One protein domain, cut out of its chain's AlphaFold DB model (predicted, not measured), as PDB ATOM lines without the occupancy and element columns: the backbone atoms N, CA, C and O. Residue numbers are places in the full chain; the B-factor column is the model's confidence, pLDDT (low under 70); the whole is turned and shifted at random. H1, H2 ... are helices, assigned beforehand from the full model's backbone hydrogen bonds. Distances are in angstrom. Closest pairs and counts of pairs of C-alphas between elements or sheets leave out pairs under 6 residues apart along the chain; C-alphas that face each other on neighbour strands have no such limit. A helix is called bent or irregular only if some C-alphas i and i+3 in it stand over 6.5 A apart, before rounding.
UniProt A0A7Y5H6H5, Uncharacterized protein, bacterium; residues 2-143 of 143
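Overview. This is residues 2 to 143 of the 143 residues of an uncharacterized protein of bacterium (UniProt A0A7Y5H6H5). Four long helices stand side by side in an up-and-down bundle, each running against the one before it. H2 and H3 make the middle pair, with H1 along one side and H4 along the other, and the end of the printed part, residues 137 to 143, sticks out past the other helices. The printed part has 142 residues with four named helices, H1, H2, H3 and H4 in that order, and no named strand; its class is all helix. The whole is loose, with a radius of gyration of the C-alphas of 18.2 A, and is a rod spanning 64 by 29 by 17 A.

Arrangement. H2, residues 32 to 68, is the longest helix and the hub, touching three others. It has a kink of 28 degrees near residue 49, yet is neither bent nor irregular, but only just: C-alphas 47 and 50 are 6.2 A apart. H3, residues 72 to 103, touches H2 at a shallow tilt of 3 degrees, opposite ways; their closest C-alphas, those of Ala 61 and Ser 73, are 5.1 A apart. H1, residues 2 to 27, touches H2 at a shallow tilt of 6 degrees, opposite ways, with the closest C-alphas, those of Val 26 and Ala 35, 5.5 A apart. H1 and H3 are near each other. H4, residues 113 to 140, touches H3 at a shallow tilt of 13 degrees, opposite ways, with the closest C-alphas, those of Thr 82 and Cys 121, 5.4 A apart. H2 and H4 only just touch, with 3 pairs of C-alphas within 8 A, through residues 51 to 58 of H2 and 120 to 128 of H4 alone; the closest C-alphas, those of Leu 58 and Val 128, are 7.4 A apart. H2 and H4 run the same way at a shallow tilt of 16 degrees. H1 and H4 are apart. The helical hairpins are H1 and H2, H2 and H3, and H3 and H4. Every O i to N i+4 pair is within hydrogen-bond range in H1, H3 and H4, and 32 of 33 are in H2.

Along the chain. H2 measures 52.5 A from first to last C-alpha, beginning at C-alpha 32 (-11.703, 25.743, 34.265). H3 measures 45.9 A and H4 40.7 A, ending at C-alpha 140 (-66.952, 8.959, 20.270). H1 measures 37.6 A from C-alpha 2 (-57.202, 33.842, 30.207).

Size, cuts and confidence. The two C-alphas farthest apart, those of Ser 31 and Ser 143, the chain's last residue, are 65.0 A apart. The printed part has no cut. The links H1 to H2 and H2 to H3 are tight, and H3 to H4 is short, with 9 residues. The mean pLDDT of the printed part is 74.1; 34 residues are under 70, among them residues 105 to 115 and 139 to 143.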
ATOM      1  N   LYS A   2     -58.243  32.861  29.824       70.19
ATOM      2  CA  LYS A   2     -57.202  33.842  30.207       70.19
ATOM      3  C   LYS A   2     -56.141  33.246  31.150       70.19
ATOM      4  O   LYS A   2     -54.963  33.328  30.852       70.19
ATOM      5  N   TRP A   3     -56.568  32.514  32.182       73.19
ATOM      6  CA  TRP A   3     -55.667  31.866  33.144       73.19
ATOM      7  C   TRP A   3     -54.691  30.837  32.545       73.19
ATOM      8  O   TRP A   3     -53.570  30.760  33.018       73.19
ATOM      9  N   PHE A   4     -55.061  30.088  31.494       72.75
ATOM     10  CA  PHE A   4     -54.134  29.141  30.847       72.75
ATOM     11  C   PHE A   4     -53.005  29.888  30.137       72.75
ATOM     12  O   PHE A   4     -51.845  29.570  30.346       72.75
ATOM     13  N   TYR A   5     -53.341  30.915  29.353       72.88
ATOM     14  CA  TYR A   5     -52.339  31.735  28.671       72.88
ATOM     15  C   TYR A   5     -51.490  32.541  29.655       72.88
ATOM     16  O   TYR A   5     -50.305  32.719  29.414       72.88
ATOM     17  N   VAL A   6     -52.067  32.971  30.782       79.19
ATOM     18  CA  VAL A   6     -51.320  33.616  31.873       79.19
ATOM     19  C   VAL A   6     -50.345  32.633  32.521       79.19
ATOM     20  O   VAL A   6     -49.179  32.970  32.671       79.19
ATOM     21  N   LEU A   7     -50.773  31.410  32.852       76.75
ATOM     22  CA  LEU A   7     -49.886  30.384  33.414       76.75
ATOM     23  C   LEU A   7     -48.793  29.968  32.425       76.75
ATOM     24  O   LEU A   7     -47.640  29.839  32.815       76.75
ATOM     25  N   LEU A   8     -49.145  29.814  31.148       73.88
ATOM     26  CA  LEU A   8     -48.203  29.545  30.063       73.88
ATOM     27  C   LEU A   8     -47.168  30.671  29.946       73.88
ATOM     28  O   LEU A   8     -45.976  30.404  29.856       73.88
ATOM     29  N   PHE A   9     -47.618  31.925  29.989       79.69
ATOM     30  CA  PHE A   9     -46.749  33.095  29.927       79.69
ATOM     31  C   PHE A   9     -45.819  33.182  31.140       79.69
ATOM     32  O   PHE A   9     -44.616  33.344  30.969       79.69
ATOM     33  N   VAL A  10     -46.347  33.019  32.357       81.81
ATOM     34  CA  VAL A  10     -45.543  33.008  33.589       81.81
ATOM     35  C   VAL A  10     -44.509  31.889  33.540       81.81
ATOM     36  O   VAL A  10     -43.343  32.132  33.834       81.81
ATOM     37  N   PHE A  11     -44.910  30.691  33.112       77.94
ATOM     38  CA  PHE A  11     -43.999  29.565  32.944       77.94
ATOM     39  C   PHE A  11     -42.865  29.908  31.975       77.94
ATOM     40  O   PHE A  11     -41.698  29.747  32.318       77.94
ATOM     41  N   VAL A  12     -43.200  30.453  30.803       75.62
ATOM     42  CA  VAL A  12     -42.223  30.880  29.796       75.62
ATOM     43  C   VAL A  12     -41.256  31.925  30.354       75.62
ATOM     44  O   VAL A  12     -40.048  31.789  30.167       75.62
ATOM     45  N   VAL A  13     -41.753  32.945  31.057       80.50
ATOM     46  CA  VAL A  13     -40.918  34.016  31.620       80.50
ATOM     47  C   VAL A  13     -39.982  33.481  32.700       80.50
ATOM     48  O   VAL A  13     -38.783  33.747  32.647       80.50
ATOM     49  N   VAL A  14     -40.501  32.701  33.654       79.94
ATOM     50  CA  VAL A  14     -39.702  32.132  34.751       79.94
ATOM     51  C   VAL A  14     -38.649  31.173  34.204       79.94
ATOM     52  O   VAL A  14     -37.481  31.282  34.563       79.94
ATOM     53  N   PHE A  15     -39.036  30.285  33.289       73.56
ATOM     54  CA  PHE A  15     -38.118  29.316  32.697       73.56
ATOM     55  C   PHE A  15     -37.014  30.012  31.885       73.56
ATOM     56  O   PHE A  15     -35.835  29.732  32.089       73.56
ATOM     57  N   SER A  16     -37.370  31.003  31.056       73.06
ATOM     58  CA  SER A  16     -36.396  31.809  30.298       73.06
ATOM     59  C   SER A  16     -35.431  32.569  31.210       73.06
ATOM     60  O   SER A  16     -34.245  32.684  30.907       73.06
ATOM     61  N   TYR A  17     -35.925  33.088  32.337       79.00
ATOM     62  CA  TYR A  17     -35.102  33.790  33.317       79.00
ATOM     63  C   TYR A  17     -34.116  32.849  34.021       79.00
ATOM     64  O   TYR A  17     -32.931  33.168  34.111       79.00
ATOM     65  N   CYS A  18     -34.565  31.665  34.451       73.69
ATOM     66  CA  CYS A  18     -33.690  30.640  35.026       73.69
ATOM     67  C   CYS A  18     -32.582  30.222  34.048       73.69
ATOM     68  O   CYS A  18     -31.423  30.101  34.444       73.69
ATOM     69  N   LEU A  19     -32.912  30.071  32.762       68.44
ATOM     70  CA  LEU A  19     -31.939  29.760  31.712       68.44
ATOM     71  C   LEU A  19     -30.912  30.880  31.517       68.44
ATOM     72  O   LEU A  19     -29.717  30.615  31.384       68.44
ATOM     73  N   LEU A  20     -31.355  32.140  31.533       75.25
ATOM     74  CA  LEU A  20     -30.464  33.293  31.409       75.25
ATOM     75  C   LEU A  20     -29.463  33.366  32.573       75.25
ATOM     76  O   LEU A  20     -28.279  33.612  32.342       75.25
ATOM     77  N   GLN A  21     -29.920  33.107  33.800       75.75
ATOM     78  CA  GLN A  21     -29.044  33.065  34.973       75.75
ATOM     79  C   GLN A  21     -28.030  31.921  34.891       75.75
ATOM     80  O   GLN A  21     -26.839  32.135  35.124       75.75
ATOM     81  N   ALA A  22     -28.476  30.721  34.509       67.56
ATOM     82  CA  ALA A  22     -27.586  29.574  34.359       67.56
ATOM     83  C   ALA A  22     -26.510  29.822  33.288       67.56
ATOM     84  O   ALA A  22     -25.349  29.467  33.475       67.56
ATOM     85  N   LYS A  23     -26.862  30.521  32.202       67.56
ATOM     86  CA  LYS A  23     -25.917  30.954  31.163       67.56
ATOM     87  C   LYS A  23     -24.833  31.891  31.702       67.56
ATOM     88  O   LYS A  23     -23.661  31.696  31.387       67.56
ATOM     89  N   GLN A  24     -25.207  32.912  32.473       72.25
ATOM     90  CA  GLN A  24     -24.234  33.840  33.061       72.25
ATOM     91  C   GLN A  24     -23.259  33.114  33.991       72.25
ATOM     92  O   GLN A  24     -22.053  33.322  33.890       72.25
ATOM     93  N   ALA A  25     -23.753  32.165  34.789       68.88
ATOM     94  CA  ALA A  25     -22.914  31.386  35.696       68.88
ATOM     95  C   ALA A  25     -21.810  30.576  34.983       68.88
ATOM     96  O   ALA A  25     -20.722  30.416  35.540       68.88
ATOM     97  N   VAL A  26     -22.055  30.089  33.756       65.31
ATOM     98  CA  VAL A  26     -21.038  29.387  32.943       65.31
ATOM     99  C   VAL A  26     -20.048  30.364  32.296       65.31
ATOM    100  O   VAL A  26     -18.876  30.035  32.140       65.31
ATOM    101  N   MET A  27     -20.488  31.565  31.904       66.56
ATOM    102  CA  MET A  27     -19.620  32.528  31.211       66.56
ATOM    103  C   MET A  27     -18.706  33.332  32.138       66.56
ATOM    104  O   MET A  27     -17.574  33.619  31.740       66.56
ATOM    105  N   ASP A  28     -19.179  33.653  33.344       69.19
ATOM    106  CA  ASP A  28     -18.471  34.499  34.314       69.19
ATOM    107  C   ASP A  28     -17.427  33.726  35.143       69.19
ATOM    108  O   ASP A  28     -16.687  34.315  35.933       69.19
ATOM    109  N   THR A  29     -17.330  32.402  34.980       66.69
ATOM    110  CA  THR A  29     -16.358  31.583  35.714       66.69
ATOM    111  C   THR A  29     -14.976  31.636  35.060       66.69
ATOM    112  O   THR A  29     -14.789  31.236  33.911       66.69
ATOM    113  N   SER A  30     -13.979  32.116  35.811       66.00
ATOM    114  CA  SER A  30     -12.579  32.195  35.369       66.00
ATOM    115  C   SER A  30     -11.798  30.891  35.561       66.00
ATOM    116  O   SER A  30     -10.770  30.693  34.915       66.00
ATOM    117  N   SER A  31     -12.266  29.992  36.434       75.00
ATOM    118  CA  SER A  31     -11.621  28.707  36.706       75.00
ATOM    119  C   SER A  31     -12.212  27.593  35.832       75.00
ATOM    120  O   SER A  31     -13.427  27.415  35.731       75.00
ATOM    121  N   ILE A  32     -11.329  26.819  35.196       68.56
ATOM    122  CA  ILE A  32     -11.703  25.743  34.265       68.56
ATOM    123  C   ILE A  32     -12.545  24.668  34.968       68.56
ATOM    124  O   ILE A  32     -13.553  24.228  34.425       68.56
ATOM    125  N   GLU A  33     -12.182  24.281  36.194       70.19
ATOM    126  CA  GLU A  33     -12.906  23.257  36.965       70.19
ATOM    127  C   GLU A  33     -14.347  23.670  37.295       70.19
ATOM    128  O   GLU A  33     -15.270  22.859  37.219       70.19
ATOM    129  N   GLN A  34     -14.567  24.946  37.607       72.31
ATOM    130  CA  GLN A  34     -15.888  25.453  37.965       72.31
ATOM    131  C   GLN A  34     -16.764  25.663  36.723       72.31
ATOM    132  O   GLN A  34     -17.966  25.412  36.773       72.31
ATOM    133  N   ALA A  35     -16.160  26.019  35.586       66.75
ATOM    134  CA  ALA A  35     -16.844  26.035  34.296       66.75
ATOM    135  C   ALA A  35     -17.307  24.627  33.866       66.75
ATOM    136  O   ALA A  35     -18.429  24.482  33.380       66.75
ATOM    137  N   VAL A  36     -16.493  23.583  34.101       68.88
ATOM    138  CA  VAL A  36     -16.872  22.173  33.861       68.88
ATOM    139  C   VAL A  36     -18.078  21.782  34.713       68.88
ATOM    140  O   VAL A  36     -19.052  21.239  34.188       68.88
ATOM    141  N   LEU A  37     -18.032  22.074  36.016       72.88
ATOM    142  CA  LEU A  37     -19.118  21.742  36.939       72.88
ATOM    143  C   LEU A  37     -20.422  22.447  36.534       72.88
ATOM    144  O   LEU A  37     -21.453  21.795  36.387       72.88
ATOM    145  N   ASN A  38     -20.358  23.755  36.260       74.25
ATOM    146  CA  ASN A  38     -21.518  24.549  35.859       74.25
ATOM    147  C   ASN A  38     -22.106  24.083  34.516       74.25
ATOM    148  O   ASN A  38     -23.327  24.030  34.371       74.25
ATOM    149  N   TYR A  39     -21.263  23.701  33.549       74.69
ATOM    150  CA  TYR A  39     -21.718  23.136  32.276       74.69
ATOM    151  C   TYR A  39     -22.443  21.799  32.471       74.69
ATOM    152  O   TYR A  39     -23.525  21.610  31.916       74.69
ATOM    153  N   HIS A  40     -21.896  20.891  33.286       75.38
ATOM    154  CA  HIS A  40     -22.549  19.615  33.586       75.38
ATOM    155  C   HIS A  40     -23.890  19.809  34.290       75.38
ATOM    156  O   HIS A  40     -24.890  19.239  33.857       75.38
ATOM    157  N   THR A  41     -23.940  20.670  35.308       76.00
ATOM    158  CA  THR A  41     -25.190  20.998  36.003       76.00
ATOM    159  C   THR A  41     -26.228  21.580  35.043       76.00
ATOM    160  O   THR A  41     -27.394  21.193  35.090       76.00
ATOM    161  N   TYR A  42     -25.822  22.467  34.130       74.25
ATOM    162  CA  TYR A  42     -26.721  23.031  33.125       74.25
ATOM    163  C   TYR A  42     -27.217  21.980  32.119       74.25
ATOM    164  O   TYR A  42     -28.408  21.925  31.809       74.25
ATOM    165  N   ALA A  43     -26.329  21.106  31.640       74.88
ATOM    166  CA  ALA A  43     -26.678  20.028  30.720       74.88
ATOM    167  C   ALA A  43     -27.652  19.016  31.351       74.88
ATOM    168  O   ALA A  43     -28.599  18.582  30.692       74.88
ATOM    169  N   GLU A  44     -27.468  18.666  32.626       76.44
ATOM    170  CA  GLU A  44     -28.401  17.820  33.381       76.44
ATOM    171  C   GLU A  44     -29.762  18.500  33.557       76.44
ATOM    172  O   GLU A  44     -30.800  17.888  33.293       76.44
ATOM    173  N   TRP A  45     -29.769  19.787  33.920       76.62
ATOM    174  CA  TRP A  45     -30.996  20.579  34.014       76.62
ATOM    175  C   TRP A  45     -31.767  20.616  32.699       76.62
ATOM    176  O   TRP A  45     -32.987  20.478  32.710       76.62
ATOM    177  N   LEU A  46     -31.087  20.745  31.560       76.44
ATOM    178  CA  LEU A  46     -31.743  20.672  30.258       76.44
ATOM    179  C   LEU A  46     -32.246  19.259  29.950       76.44
ATOM    180  O   LEU A  46     -33.377  19.097  29.499       76.44
ATOM    181  N   THR A  47     -31.448  18.233  30.245       76.06
ATOM    182  CA  THR A  47     -31.788  16.835  29.939       76.06
ATOM    183  C   THR A  47     -33.032  16.363  30.692       76.06
ATOM    184  O   THR A  47     -33.866  15.671  30.113       76.06
ATOM    185  N   TYR A  48     -33.190  16.751  31.960       77.94
ATOM    186  CA  TYR A  48     -34.319  16.320  32.794       77.94
ATOM    187  C   TYR A  48     -35.414  17.383  32.933       77.94
ATOM    188  O   TYR A  48     -36.604  17.058  32.950       77.94
ATOM    189  N   GLY A  49     -35.035  18.657  32.996       76.75
ATOM    190  CA  GLY A  49     -35.956  19.775  33.183       76.75
ATOM    191  C   GLY A  49     -36.822  20.047  31.958       76.75
ATOM    192  O   GLY A  49     -38.010  20.320  32.119       76.75
ATOM    193  N   VAL A  50     -36.288  19.906  30.737       79.38
ATOM    194  CA  VAL A  50     -37.057  20.130  29.498       79.38
ATOM    195  C   VAL A  50     -38.177  19.086  29.325       79.38
ATOM    196  O   VAL A  50     -39.329  19.482  29.126       79.38
ATOM    197  N   PRO A  51     -37.939  17.767  29.484       78.31
ATOM    198  CA  PRO A  51     -39.026  16.784  29.497       78.31
ATOM    199  C   PRO A  51     -40.042  16.999  30.629       78.31
ATOM    200  O   PRO A  51     -41.246  16.861  30.409       78.31
ATOM    201  N   ALA A  52     -39.590  17.367  31.832       82.00
ATOM    202  CA  ALA A  52     -40.489  17.655  32.951       82.00
ATOM    203  C   ALA A  52     -41.389  18.873  32.664       82.00
ATOM    204  O   ALA A  52     -42.603  18.816  32.876       82.00
ATOM    205  N   ALA A  53     -40.818  19.943  32.104       79.75
ATOM    206  CA  ALA A  53     -41.541  21.118  31.628       79.75
ATOM    207  C   ALA A  53     -42.616  20.745  30.597       79.75
ATOM    208  O   ALA A  53     -43.760  21.197  30.694       79.75
ATOM    209  N   PHE A  54     -42.283  19.867  29.646       82.44
ATOM    210  CA  PHE A  54     -43.245  19.377  28.664       82.44
ATOM    211  C   PHE A  54     -44.418  18.636  29.297       82.44
ATOM    212  O   PHE A  54     -45.566  18.884  28.935       82.44
ATOM    213  N   LEU A  55     -44.150  17.747  30.256       82.38
ATOM    214  CA  LEU A  55     -45.203  17.013  30.956       82.38
ATOM    215  C   LEU A  55     -46.155  17.968  31.682       82.38
ATOM    216  O   LEU A  55     -47.370  17.791  31.601       82.38
ATOM    217  N   ILE A  56     -45.631  19.019  32.316       83.19
ATOM    218  CA  ILE A  56     -46.449  20.059  32.953       83.19
ATOM    219  C   ILE A  56     -47.318  20.774  31.909       83.19
ATOM    220  O   ILE A  56     -48.530  20.903  32.101       83.19
ATOM    221  N   LEU A  57     -46.740  21.185  30.776       81.94
ATOM    222  CA  LEU A  57     -47.485  21.811  29.676       81.94
ATOM    223  C   LEU A  57     -48.578  20.888  29.121       81.94
ATOM    224  O   LEU A  57     -49.696  21.336  28.863       81.94
ATOM    225  N   LEU A  58     -48.288  19.595  28.989       82.81
ATOM    226  CA  LEU A  58     -49.223  18.576  28.522       82.81
ATOM    227  C   LEU A  58     -50.369  18.350  29.521       82.81
ATOM    228  O   LEU A  58     -51.521  18.187  29.111       82.81
ATOM    229  N   ILE A  59     -50.083  18.375  30.826       83.56
ATOM    230  CA  ILE A  59     -51.087  18.309  31.899       83.56
ATOM    231  C   ILE A  59     -51.993  19.547  31.852       83.56
ATOM    232  O   ILE A  59     -53.220  19.417  31.850       83.56
ATOM    233  N   LEU A  60     -51.418  20.748  31.739       80.44
ATOM    234  CA  LEU A  60     -52.175  21.998  31.617       80.44
ATOM    235  C   LEU A  60     -53.049  22.016  30.352       80.44
ATOM    236  O   LEU A  60     -54.218  22.415  30.406       80.44
ATOM    237  N   ALA A  61     -52.518  21.537  29.225       79.06
ATOM    238  CA  ALA A  61     -53.271  21.385  27.984       79.06
ATOM    239  C   ALA A  61     -54.434  20.392  28.149       79.06
ATOM    240  O   ALA A  61     -55.549  20.676  27.711       79.06
ATOM    241  N   ASN A  62     -54.215  19.279  28.857       79.50
ATOM    242  CA  ASN A  62     -55.250  18.297  29.186       79.50
ATOM    243  C   ASN A  62     -56.374  18.877  30.061       79.50
ATOM    244  O   ASN A  62     -57.555  18.632  29.784       79.50
ATOM    245  N   PHE A  63     -56.044  19.669  31.086       79.06
ATOM    246  CA  PHE A  63     -57.045  20.368  31.898       79.06
ATOM    247  C   PHE A  63     -57.857  21.357  31.055       79.06
ATOM    248  O   PHE A  63     -59.089  21.365  31.111       79.06
ATOM    249  N   SER A  64     -57.181  22.143  30.211       75.69
ATOM    250  CA  SER A  64     -57.842  23.086  29.305       75.69
ATOM    251  C   SER A  64     -58.757  22.381  28.296       75.69
ATOM    252  O   SER A  64     -59.858  22.864  28.014       75.69
ATOM    253  N   PHE A  65     -58.334  21.234  27.763       72.50
ATOM    254  CA  PHE A  65     -59.132  20.438  26.836       72.50
ATOM    255  C   PHE A  65     -60.360  19.824  27.516       72.50
ATOM    256  O   PHE A  65     -61.450  19.862  26.955       72.50
ATOM    257  N   THR A  66     -60.225  19.317  28.741       71.19
ATOM    258  CA  THR A  66     -61.357  18.742  29.488       71.19
ATOM    259  C   THR A  66     -62.422  19.797  29.792       71.19
ATOM    260  O   THR A  66     -63.612  19.523  29.673       71.19
ATOM    261  N   ALA A  67     -62.009  21.024  30.123       67.56
ATOM    262  CA  ALA A  67     -62.934  22.096  30.478       67.56
ATOM    263  C   ALA A  67     -63.691  22.694  29.279       67.56
ATOM    264  O   ALA A  67     -64.821  23.148  29.445       67.56
ATOM    265  N   ARG A  68     -63.064  22.790  28.094       64.12
ATOM    266  CA  ARG A  68     -63.622  23.555  26.955       64.12
ATOM    267  C   ARG A  68     -63.351  22.973  25.559       64.12
ATOM    268  O   ARG A  68     -63.660  23.622  24.571       64.12
ATOM    269  N   GLN A  69     -62.775  21.775  25.460       65.12
ATOM    270  CA  GLN A  69     -62.523  21.040  24.206       65.12
ATOM    271  C   GLN A  69     -61.670  21.780  23.159       65.12
ATOM    272  O   GLN A  69     -61.745  21.499  21.965       65.12
ATOM    273  N   HIS A  70     -60.811  22.712  23.584       66.69
ATOM    274  CA  HIS A  70     -59.932  23.428  22.661       66.69
ATOM    275  C   HIS A  70     -58.679  22.612  22.336       66.69
ATOM    276  O   HIS A  70     -57.729  22.569  23.115       66.69
ATOM    277  N   ILE A  71     -58.654  22.022  21.138       71.19
ATOM    278  CA  ILE A  71     -57.476  21.343  20.564       71.19
ATOM    279  C   ILE A  71     -56.278  22.296  20.479       71.19
ATOM    280  O   ILE A  71     -55.137  21.883  20.683       71.19
ATOM    281  N   GLY A  72     -56.543  23.590  20.260       73.31
ATOM    282  CA  GLY A  72     -55.516  24.628  20.207       73.31
ATOM    283  C   GLY A  72     -54.585  24.624  21.422       73.31
ATOM    284  O   GLY A  72     -53.400  24.877  21.258       73.31
ATOM    285  N   SER A  73     -55.061  24.255  22.617       74.81
ATOM    286  CA  SER A  73     -54.218  24.185  23.821       74.81
ATOM    287  C   SER A  73     -53.077  23.168  23.699       74.81
ATOM    288  O   SER A  73     -51.982  23.431  24.189       74.81
ATOM    289  N   PHE A  74     -53.301  22.042  23.013       79.44
ATOM    290  CA  PHE A  74     -52.257  21.052  22.737       79.44
ATOM    291  C   PHE A  74     -51.276  21.529  21.665       79.44
ATOM    292  O   PHE A  74     -50.073  21.331  21.807       79.44
ATOM    293  N   VAL A  75     -51.780  22.197  20.621       80.94
ATOM    294  CA  VAL A  75     -50.947  22.768  19.550       80.94
ATOM    295  C   VAL A  75     -50.033  23.860  20.101       80.94
ATOM    296  O   VAL A  75     -48.843  23.862  19.807       80.94
ATOM    297  N   TYR A  76     -50.554  24.750  20.949       77.38
ATOM    298  CA  TYR A  76     -49.736  25.762  21.611       77.38
ATOM    299  C   TYR A  76     -48.702  25.116  22.535       77.38
ATOM    300  O   TYR A  76     -47.528  25.445  22.420       77.38
ATOM    301  N   ALA A  77     -49.088  24.160  23.388       77.50
ATOM    302  CA  ALA A  77     -48.134  23.454  24.248       77.50
ATOM    303  C   ALA A  77     -46.996  22.794  23.445       77.50
ATOM    304  O   ALA A  77     -45.836  22.903  23.834       77.50
ATOM    305  N   PHE A  78     -47.321  22.177  22.305       82.94
ATOM    306  CA  PHE A  78     -46.342  21.595  21.391       82.94
ATOM    307  C   PHE A  78     -45.417  22.646  20.770       82.94
ATOM    308  O   PHE A  78     -44.206  22.535  20.899       82.94
ATOM    309  N   LEU A  79     -45.974  23.684  20.139       82.88
ATOM    310  CA  LEU A  79     -45.185  24.731  19.480       82.88
ATOM    311  C   LEU A  79     -44.251  25.437  20.461       82.88
ATOM    312  O   LEU A  79     -43.080  25.641  20.150       82.88
ATOM    313  N   PHE A  80     -44.752  25.767  21.653       77.12
ATOM    314  CA  PHE A  80     -43.930  26.348  22.707       77.12
ATOM    315  C   PHE A  80     -42.809  25.392  23.099       77.12
ATOM    316  O   PHE A  80     -41.646  25.775  23.041       77.12
ATOM    317  N   PHE A  81     -43.127  24.138  23.411       82.62
ATOM    318  CA  PHE A  81     -42.110  23.153  23.757       82.62
ATOM    319  C   PHE A  81     -41.039  23.000  22.670       82.62
ATOM    320  O   PHE A  81     -39.853  23.013  22.982       82.62
ATOM    321  N   THR A  82     -41.434  22.899  21.402       83.25
ATOM    322  CA  THR A  82     -40.509  22.729  20.279       83.25
ATOM    323  C   THR A  82     -39.588  23.931  20.111       83.25
ATOM    324  O   THR A  82     -38.376  23.756  20.021       83.25
ATOM    325  N   VAL A  83     -40.132  25.152  20.100       82.81
ATOM    326  CA  VAL A  83     -39.321  26.370  19.938       82.81
ATOM    327  C   VAL A  83     -38.338  26.526  21.097       82.81
ATOM    328  O   VAL A  83     -37.164  26.804  20.858       82.81
ATOM    329  N   PHE A  84     -38.790  26.289  22.331       76.19
ATOM    330  CA  PHE A  84     -37.937  26.368  23.518       76.19
ATOM    331  C   PHE A  84     -36.851  25.293  23.522       76.19
ATOM    332  O   PHE A  84     -35.675  25.615  23.643       76.19
ATOM    333  N   THR A  85     -37.219  24.036  23.278       81.00
ATOM    334  CA  THR A  85     -36.270  22.913  23.233       81.00
ATOM    335  C   THR A  85     -35.204  23.133  22.163       81.00
ATOM    336  O   THR A  85     -34.021  22.931  22.420       81.00
ATOM    337  N   ILE A  86     -35.586  23.588  20.965       81.44
ATOM    338  CA  ILE A  86     -34.616  23.871  19.901       81.44
ATOM    339  C   ILE A  86     -33.687  25.015  20.313       81.44
ATOM    340  O   ILE A  86     -32.473  24.885  20.159       81.44
ATOM    341  N   ALA A  87     -34.230  26.114  20.844       77.12
ATOM    342  CA  ALA A  87     -33.422  27.242  21.289       77.12
ATOM    343  C   ALA A  87     -32.405  26.805  22.355       77.12
ATOM    344  O   ALA A  87     -31.206  27.016  22.171       77.12
ATOM    345  N   ASP A  88     -32.854  26.123  23.408       75.12
ATOM    346  CA  ASP A  88     -32.015  25.695  24.531       75.12
ATOM    347  C   ASP A  88     -30.895  24.751  24.103       75.12
ATOM    348  O   ASP A  88     -29.743  24.912  24.513       75.12
ATOM    349  N   TYR A  89     -31.194  23.807  23.214       76.38
ATOM    350  CA  TYR A  89     -30.196  22.873  22.702       76.38
ATOM    351  C   TYR A  89     -29.213  23.530  21.720       76.38
ATOM    352  O   TYR A  89     -28.031  23.180  21.712       76.38
ATOM    353  N   VAL A  90     -29.647  24.525  20.935       76.94
ATOM    354  CA  VAL A  90     -28.734  25.367  20.141       76.94
ATOM    355  C   VAL A  90     -27.803  26.159  21.061       76.94
ATOM    356  O   VAL A  90     -26.612  26.286  20.768       76.94
ATOM    357  N   PHE A  91     -28.306  26.666  22.186       73.06
ATOM    358  CA  PHE A  91     -27.486  27.370  23.172       73.06
ATOM    359  C   PHE A  91     -26.513  26.446  23.901       73.06
ATOM    360  O   PHE A  91     -25.349  26.814  24.041       73.06
ATOM    361  N   LEU A  92     -26.939  25.245  24.298       75.31
ATOM    362  CA  LEU A  92     -26.051  24.238  24.882       75.31
ATOM    363  C   LEU A  92     -24.908  23.894  23.919       75.31
ATOM    364  O   LEU A  92     -23.759  23.797  24.337       75.31
ATOM    365  N   ASN A  93     -25.201  23.803  22.618       75.62
ATOM    366  CA  ASN A  93     -24.184  23.576  21.596       75.62
ATOM    367  C   ASN A  93     -23.191  24.750  21.489       75.62
ATOM    368  O   ASN A  93     -21.984  24.538  21.411       75.62
ATOM    369  N   LYS A  94     -23.668  26.002  21.545       74.25
ATOM    370  CA  LYS A  94     -22.782  27.182  21.584       74.25
ATOM    371  C   LYS A  94     -21.888  27.189  22.825       74.25
ATOM    372  O   LYS A  94     -20.690  27.410  22.692       74.25
ATOM    373  N   LEU A  95     -22.459  26.908  23.999       71.69
ATOM    374  CA  LEU A  95     -21.711  26.794  25.254       71.69
ATOM    375  C   LEU A  95     -20.673  25.675  25.185       71.69
ATOM    376  O   LEU A  95     -19.555  25.862  25.647       71.69
ATOM    377  N   PHE A  96     -21.013  24.548  24.558       73.69
ATOM    378  CA  PHE A  96     -20.072  23.459  24.337       73.69
ATOM    379  C   PHE A  96     -18.879  23.893  23.471       73.69
ATOM    380  O   PHE A  96     -17.735  23.648  23.847       73.69
ATOM    381  N   PHE A  97     -19.112  24.575  22.343       75.94
ATOM    382  CA  PHE A  97     -18.017  25.072  21.500       75.94
ATOM    383  C   PHE A  97     -17.172  26.139  22.197       75.94
ATOM    384  O   PHE A  97     -15.953  26.154  22.048       75.94
ATOM    385  N   GLU A  98     -17.795  27.021  22.973       73.12
ATOM    386  CA  GLU A  98     -17.067  28.029  23.740       73.12
ATOM    387  C   GLU A  98     -16.225  27.391  24.856       73.12
ATOM    388  O   GLU A  98     -15.059  27.743  25.031       73.12
ATOM    389  N   PHE A  99     -16.766  26.383  25.540       68.25
ATOM    390  CA  PHE A  99     -16.039  25.555  26.500       68.25
ATOM    391  C   PHE A  99     -14.855  24.826  25.851       68.25
ATOM    392  O   PHE A  99     -13.739  24.862  26.377       68.25
ATOM    393  N   LEU A 100     -15.078  24.205  24.690       73.44
ATOM    394  CA  LEU A 100     -14.044  23.518  23.922       73.44
ATOM    395  C   LEU A 100     -12.916  24.482  23.537       73.44
ATOM    396  O   LEU A 100     -11.744  24.156  23.710       73.44
ATOM    397  N   ASN A 101     -13.265  25.686  23.079       75.69
ATOM    398  CA  ASN A 101     -12.297  26.718  22.718       75.69
ATOM    399  C   ASN A 101     -11.488  27.221  23.925       75.69
ATOM    400  O   ASN A 101     -10.310  27.533  23.770       75.69
ATOM    401  N   ARG A 102     -12.092  27.301  25.120       70.12
ATOM    402  CA  ARG A 102     -11.415  27.781  26.341       70.12
ATOM    403  C   ARG A 102     -10.527  26.724  27.000       70.12
ATOM    404  O   ARG A 102      -9.485  27.065  27.547       70.12
ATOM    405  N   THR A 103     -10.941  25.459  26.988       67.75
ATOM    406  CA  THR A 103     -10.286  24.393  27.769       67.75
ATOM    407  C   THR A 103      -9.488  23.410  26.917       67.75
ATOM    408  O   THR A 103      -8.673  22.661  27.452       67.75
ATOM    409  N   GLY A 104      -9.736  23.365  25.603       70.00
ATOM    410  CA  GLY A 104      -9.179  22.363  24.693       70.00
ATOM    411  C   GLY A 104      -9.672  20.935  24.959       70.00
ATOM    412  O   GLY A 104      -9.248  20.001  24.279       70.00
ATOM    413  N   GLN A 105     -10.559  20.733  25.939       66.44
ATOM    414  CA  GLN A 105     -11.031  19.413  26.331       66.44
ATOM    415  C   GLN A 105     -12.335  19.059  25.619       66.44
ATOM    416  O   GLN A 105     -13.338  19.756  25.713       66.44
ATOM    417  N   TRP A 106     -12.339  17.894  24.970       63.09
ATOM    418  CA  TRP A 106     -13.545  17.274  24.408       63.09
ATOM    419  C   TRP A 106     -14.448  16.622  25.466       63.09
ATOM    420  O   TRP A 106     -15.576  16.224  25.163       63.09
ATOM    421  N   ARG A 107     -13.965  16.488  26.710       51.00
ATOM    422  CA  ARG A 107     -14.730  15.944  27.840       51.00
ATOM    423  C   ARG A 107     -15.885  16.898  28.167       51.00
ATOM    424  O   ARG A 107     -15.696  17.885  28.858       51.00
ATOM    425  N   GLY A 108     -17.059  16.606  27.607       49.84
ATOM    426  CA  GLY A 108     -18.280  17.417  27.722       49.84
ATOM    427  C   GLY A 108     -19.098  17.499  26.426       49.84
ATOM    428  O   GLY A 108     -20.257  17.912  26.446       49.84
ATOM    429  N   GLY A 109     -18.521  17.075  25.298       46.44
ATOM    430  CA  GLY A 109     -19.102  17.245  23.972       46.44
ATOM    431  C   GLY A 109     -19.802  16.039  23.422       46.44
ATOM    432  O   GLY A 109     -19.200  15.280  22.668       46.44
ATOM    433  N   ASN A 110     -21.088  15.891  23.722       53.06
ATOM    434  CA  ASN A 110     -21.894  14.993  22.918       53.06
ATOM    435  C   ASN A 110     -22.396  15.770  21.693       53.06
ATOM    436  O   ASN A 110     -23.388  16.489  21.752       53.06
ATOM    437  N   THR A 111     -21.714  15.638  20.557       54.66
ATOM    438  CA  THR A 111     -22.101  16.260  19.271       54.66
ATOM    439  C   THR A 111     -23.505  15.852  18.795       54.66
ATOM    440  O   THR A 111     -24.065  16.481  17.900       54.66
ATOM    441  N   MET A 112     -24.122  14.849  19.430       57.84
ATOM    442  CA  MET A 112     -25.503  14.418  19.193       57.84
ATOM    443  C   MET A 112     -26.580  15.261  19.899       57.84
ATOM    444  O   MET A 112     -27.765  14.997  19.707       57.84
ATOM    445  N   ILE A 113     -26.212  16.287  20.676       63.38
ATOM    446  CA  ILE A 113     -27.150  17.146  21.426       63.38
ATOM    447  C   ILE A 113     -28.254  17.721  20.515       63.38
ATOM    448  O   ILE A 113     -29.434  17.611  20.838       63.38
ATOM    449  N   GLY A 114     -27.922  18.234  19.325       59.75
ATOM    450  CA  GLY A 114     -28.929  18.767  18.390       59.75
ATOM    451  C   GLY A 114     -29.898  17.713  17.833       59.75
ATOM    452  O   GLY A 114     -31.088  17.982  17.673       59.75
ATOM    453  N   ILE A 115     -29.416  16.489  17.592       66.50
ATOM    454  CA  ILE A 115     -30.251  15.358  17.150       66.50
ATOM    455  C   ILE A 115     -31.186  14.931  18.286       66.50
ATOM    456  O   ILE A 115     -32.359  14.643  18.051       66.50
ATOM    457  N   PHE A 116     -30.696  14.956  19.525       70.25
ATOM    458  CA  PHE A 116     -31.495  14.659  20.709       70.25
ATOM    459  C   PHE A 116     -32.633  15.673  20.908       70.25
ATOM    460  O   PHE A 116     -33.759  15.279  21.203       70.25
ATOM    461  N   ALA A 117     -32.385  16.961  20.647       70.31
ATOM    462  CA  ALA A 117     -33.413  18.005  20.676       70.31
ATOM    463  C   ALA A 117     -34.548  17.733  19.675       70.31
ATOM    464  O   ALA A 117     -35.731  17.839  20.008       70.31
ATOM    465  N   LEU A 118     -34.188  17.349  18.446       75.12
ATOM    466  CA  LEU A 118     -35.149  16.992  17.402       75.12
ATOM    467  C   LEU A 118     -35.943  15.740  17.774       75.12
ATOM    468  O   LEU A 118     -37.164  15.732  17.625       75.12
ATOM    469  N   LEU A 119     -35.279  14.711  18.311       80.38
ATOM    470  CA  LEU A 119     -35.937  13.501  18.805       80.38
ATOM    471  C   LEU A 119     -36.948  13.818  19.912       80.38
ATOM    472  O   LEU A 119     -38.084  13.352  19.844       80.38
ATOM    473  N   LEU A 120     -36.584  14.665  20.879       80.56
ATOM    474  CA  LEU A 120     -37.498  15.117  21.931       80.56
ATOM    475  C   LEU A 120     -38.711  15.857  21.355       80.56
ATOM    476  O   LEU A 120     -39.837  15.610  21.783       80.56
ATOM    477  N   CYS A 121     -38.510  16.713  20.352       82.81
ATOM    478  CA  CYS A 121     -39.612  17.393  19.668       82.81
ATOM    479  C   CYS A 121     -40.534  16.401  18.943       82.81
ATOM    480  O   CYS A 121     -41.754  16.510  19.048       82.81
ATOM    481  N   VAL A 122     -39.984  15.399  18.253       84.75
ATOM    482  CA  VAL A 122     -40.781  14.357  17.582       84.75
ATOM    483  C   VAL A 122     -41.572  13.531  18.601       84.75
ATOM    484  O   VAL A 122     -42.770  13.311  18.415       84.75
ATOM    485  N   MET A 123     -40.946  13.133  19.712       83.94
ATOM    486  CA  MET A 123     -41.617  12.417  20.803       83.94
ATOM    487  C   MET A 123     -42.743  13.248  21.423       83.94
ATOM    488  O   MET A 123     -43.838  12.732  21.647       83.94
ATOM    489  N   ALA A 124     -42.509  14.541  21.654       80.31
ATOM    490  CA  ALA A 124     -43.518  15.466  22.155       80.31
ATOM    491  C   ALA A 124     -44.709  15.606  21.196       80.31
ATOM    492  O   ALA A 124     -45.863  15.567  21.629       80.31
ATOM    493  N   GLY A 125     -44.447  15.696  19.889       83.94
ATOM    494  CA  GLY A 125     -45.487  15.722  18.861       83.94
ATOM    495  C   GLY A 125     -46.318  14.439  18.859       83.94
ATOM    496  O   GLY A 125     -47.549  14.497  18.863       83.94
ATOM    497  N   GLY A 126     -45.654  13.282  18.951       82.88
ATOM    498  CA  GLY A 126     -46.306  11.979  19.084       82.88
ATOM    499  C   GLY A 126     -47.176  11.874  20.339       82.88
ATOM    500  O   GLY A 126     -48.320  11.432  20.259       82.88
ATOM    501  N   LEU A 127     -46.683  12.347  21.488       82.56
ATOM    502  CA  LEU A 127     -47.427  12.379  22.752       82.56
ATOM    503  C   LEU A 127     -48.658  13.287  22.687       82.56
ATOM    504  O   LEU A 127     -49.716  12.925  23.207       82.56
ATOM    505  N   VAL A 128     -48.545  14.447  22.041       82.94
ATOM    506  CA  VAL A 128     -49.670  15.365  21.820       82.94
ATOM    507  C   VAL A 128     -50.722  14.729  20.913       82.94
ATOM    508  O   VAL A 128     -51.908  14.746  21.251       82.94
ATOM    509  N   LEU A 129     -50.300  14.111  19.808       83.19
ATOM    510  CA  LEU A 129     -51.194  13.414  18.886       83.19
ATOM    511  C   LEU A 129     -51.891  12.226  19.568       83.19
ATOM    512  O   LEU A 129     -53.108  12.084  19.458       83.19
ATOM    513  N   ALA A 130     -51.152  11.409  20.323       81.94
ATOM    514  CA  ALA A 130     -51.702  10.288  21.080       81.94
ATOM    515  C   ALA A 130     -52.736  10.759  22.113       81.94
ATOM    516  O   ALA A 130     -53.841  10.220  22.169       81.94
ATOM    517  N   ASN A 131     -52.432  11.816  22.878       79.75
ATOM    518  CA  ASN A 131     -53.382  12.407  23.825       79.75
ATOM    519  C   ASN A 131     -54.653  12.903  23.126       79.75
ATOM    520  O   ASN A 131     -55.760  12.667  23.613       79.75
ATOM    521  N   TYR A 132     -54.508  13.555  21.973       78.19
ATOM    522  CA  TYR A 132     -55.641  14.000  21.171       78.19
ATOM    523  C   TYR A 132     -56.509  12.822  20.691       78.19
ATOM    524  O   TYR A 132     -57.724  12.831  20.902       78.19
ATOM    525  N   LEU A 133     -55.899  11.782  20.110       82.00
ATOM    526  CA  LEU A 133     -56.602  10.600  19.599       82.00
ATOM    527  C   LEU A 133     -57.314   9.815  20.704       82.00
ATOM    528  O   LEU A 133     -58.462   9.405  20.516       82.00
ATOM    529  N   ILE A 134     -56.683   9.647  21.871       83.31
ATOM    530  CA  ILE A 134     -57.294   8.990  23.037       83.31
ATOM    531  C   ILE A 134     -58.553   9.752  23.462       83.31
ATOM    532  O   ILE A 134     -59.623   9.163  23.617       83.31
ATOM    533  N   ARG A 135     -58.463  11.079  23.597       73.62
ATOM    534  CA  ARG A 135     -59.599  11.926  23.994       73.62
ATOM    535  C   ARG A 135     -60.724  11.915  22.960       73.62
ATOM    536  O   ARG A 135     -61.892  11.853  23.343       73.62
ATOM    537  N   TYR A 136     -60.382  11.960  21.674       73.56
ATOM    538  CA  TYR A 136     -61.351  11.868  20.582       73.56
ATOM    539  C   TYR A 136     -62.095  10.527  20.608       73.56
ATOM    540  O   TYR A 136     -63.324  10.493  20.561       73.56
ATOM    541  N   THR A 137     -61.353   9.430  20.774       78.81
ATOM    542  CA  THR A 137     -61.896   8.069  20.870       78.81
ATOM    543  C   THR A 137     -62.842   7.930  22.061       78.81
ATOM    544  O   THR A 137     -63.995   7.548  21.880       78.81
ATOM    545  N   ILE A 138     -62.414   8.331  23.264       77.81
ATOM    546  CA  ILE A 138     -63.253   8.297  24.478       77.81
ATOM    547  C   ILE A 138     -64.562   9.072  24.275       77.81
ATOM    548  O   ILE A 138     -65.613   8.644  24.747       77.81
ATOM    549  N   LYS A 139     -64.517  10.209  23.571       69.56
ATOM    550  CA  LYS A 139     -65.710  11.014  23.289       69.56
ATOM    551  C   LYS A 139     -66.662  10.308  22.321       69.56
ATOM    552  O   LYS A 139     -67.861  10.312  22.570       69.56
ATOM    553  N   LYS A 140     -66.141   9.692  21.254       69.62
ATOM    554  CA  LYS A 140     -66.952   8.959  20.270       69.62
ATOM    555  C   LYS A 140     -67.715   7.793  20.904       69.62
ATOM    556  O   LYS A 140     -68.855   7.574  20.537       69.62
ATOM    557  N   TYR A 141     -67.107   7.086  21.856       69.94
ATOM    558  CA  TYR A 141     -67.739   5.952  22.547       69.94
ATOM    559  C   TYR A 141     -68.656   6.344  23.719       69.94
ATOM    560  O   TYR A 141     -69.311   5.478  24.289       69.94
ATOM    561  N   LYS A 142     -68.686   7.625  24.110       59.84
ATOM    562  CA  LYS A 142     -69.623   8.160  25.114       59.84
ATOM    563  C   LYS A 142     -70.878   8.798  24.506       59.84
ATOM    564  O   LYS A 142     -71.787   9.119  25.267       59.84
ATOM    565  N   SER A 143     -70.879   9.047  23.195       51.38
ATOM    566  CA  SER A 143     -72.025   9.546  22.422       51.38
ATOM    567  C   SER A 143     -72.803   8.391  21.815       51.38
ATOM    568  O   SER A 143     -73.972   8.663  21.472       51.38
TER     569      SER A 143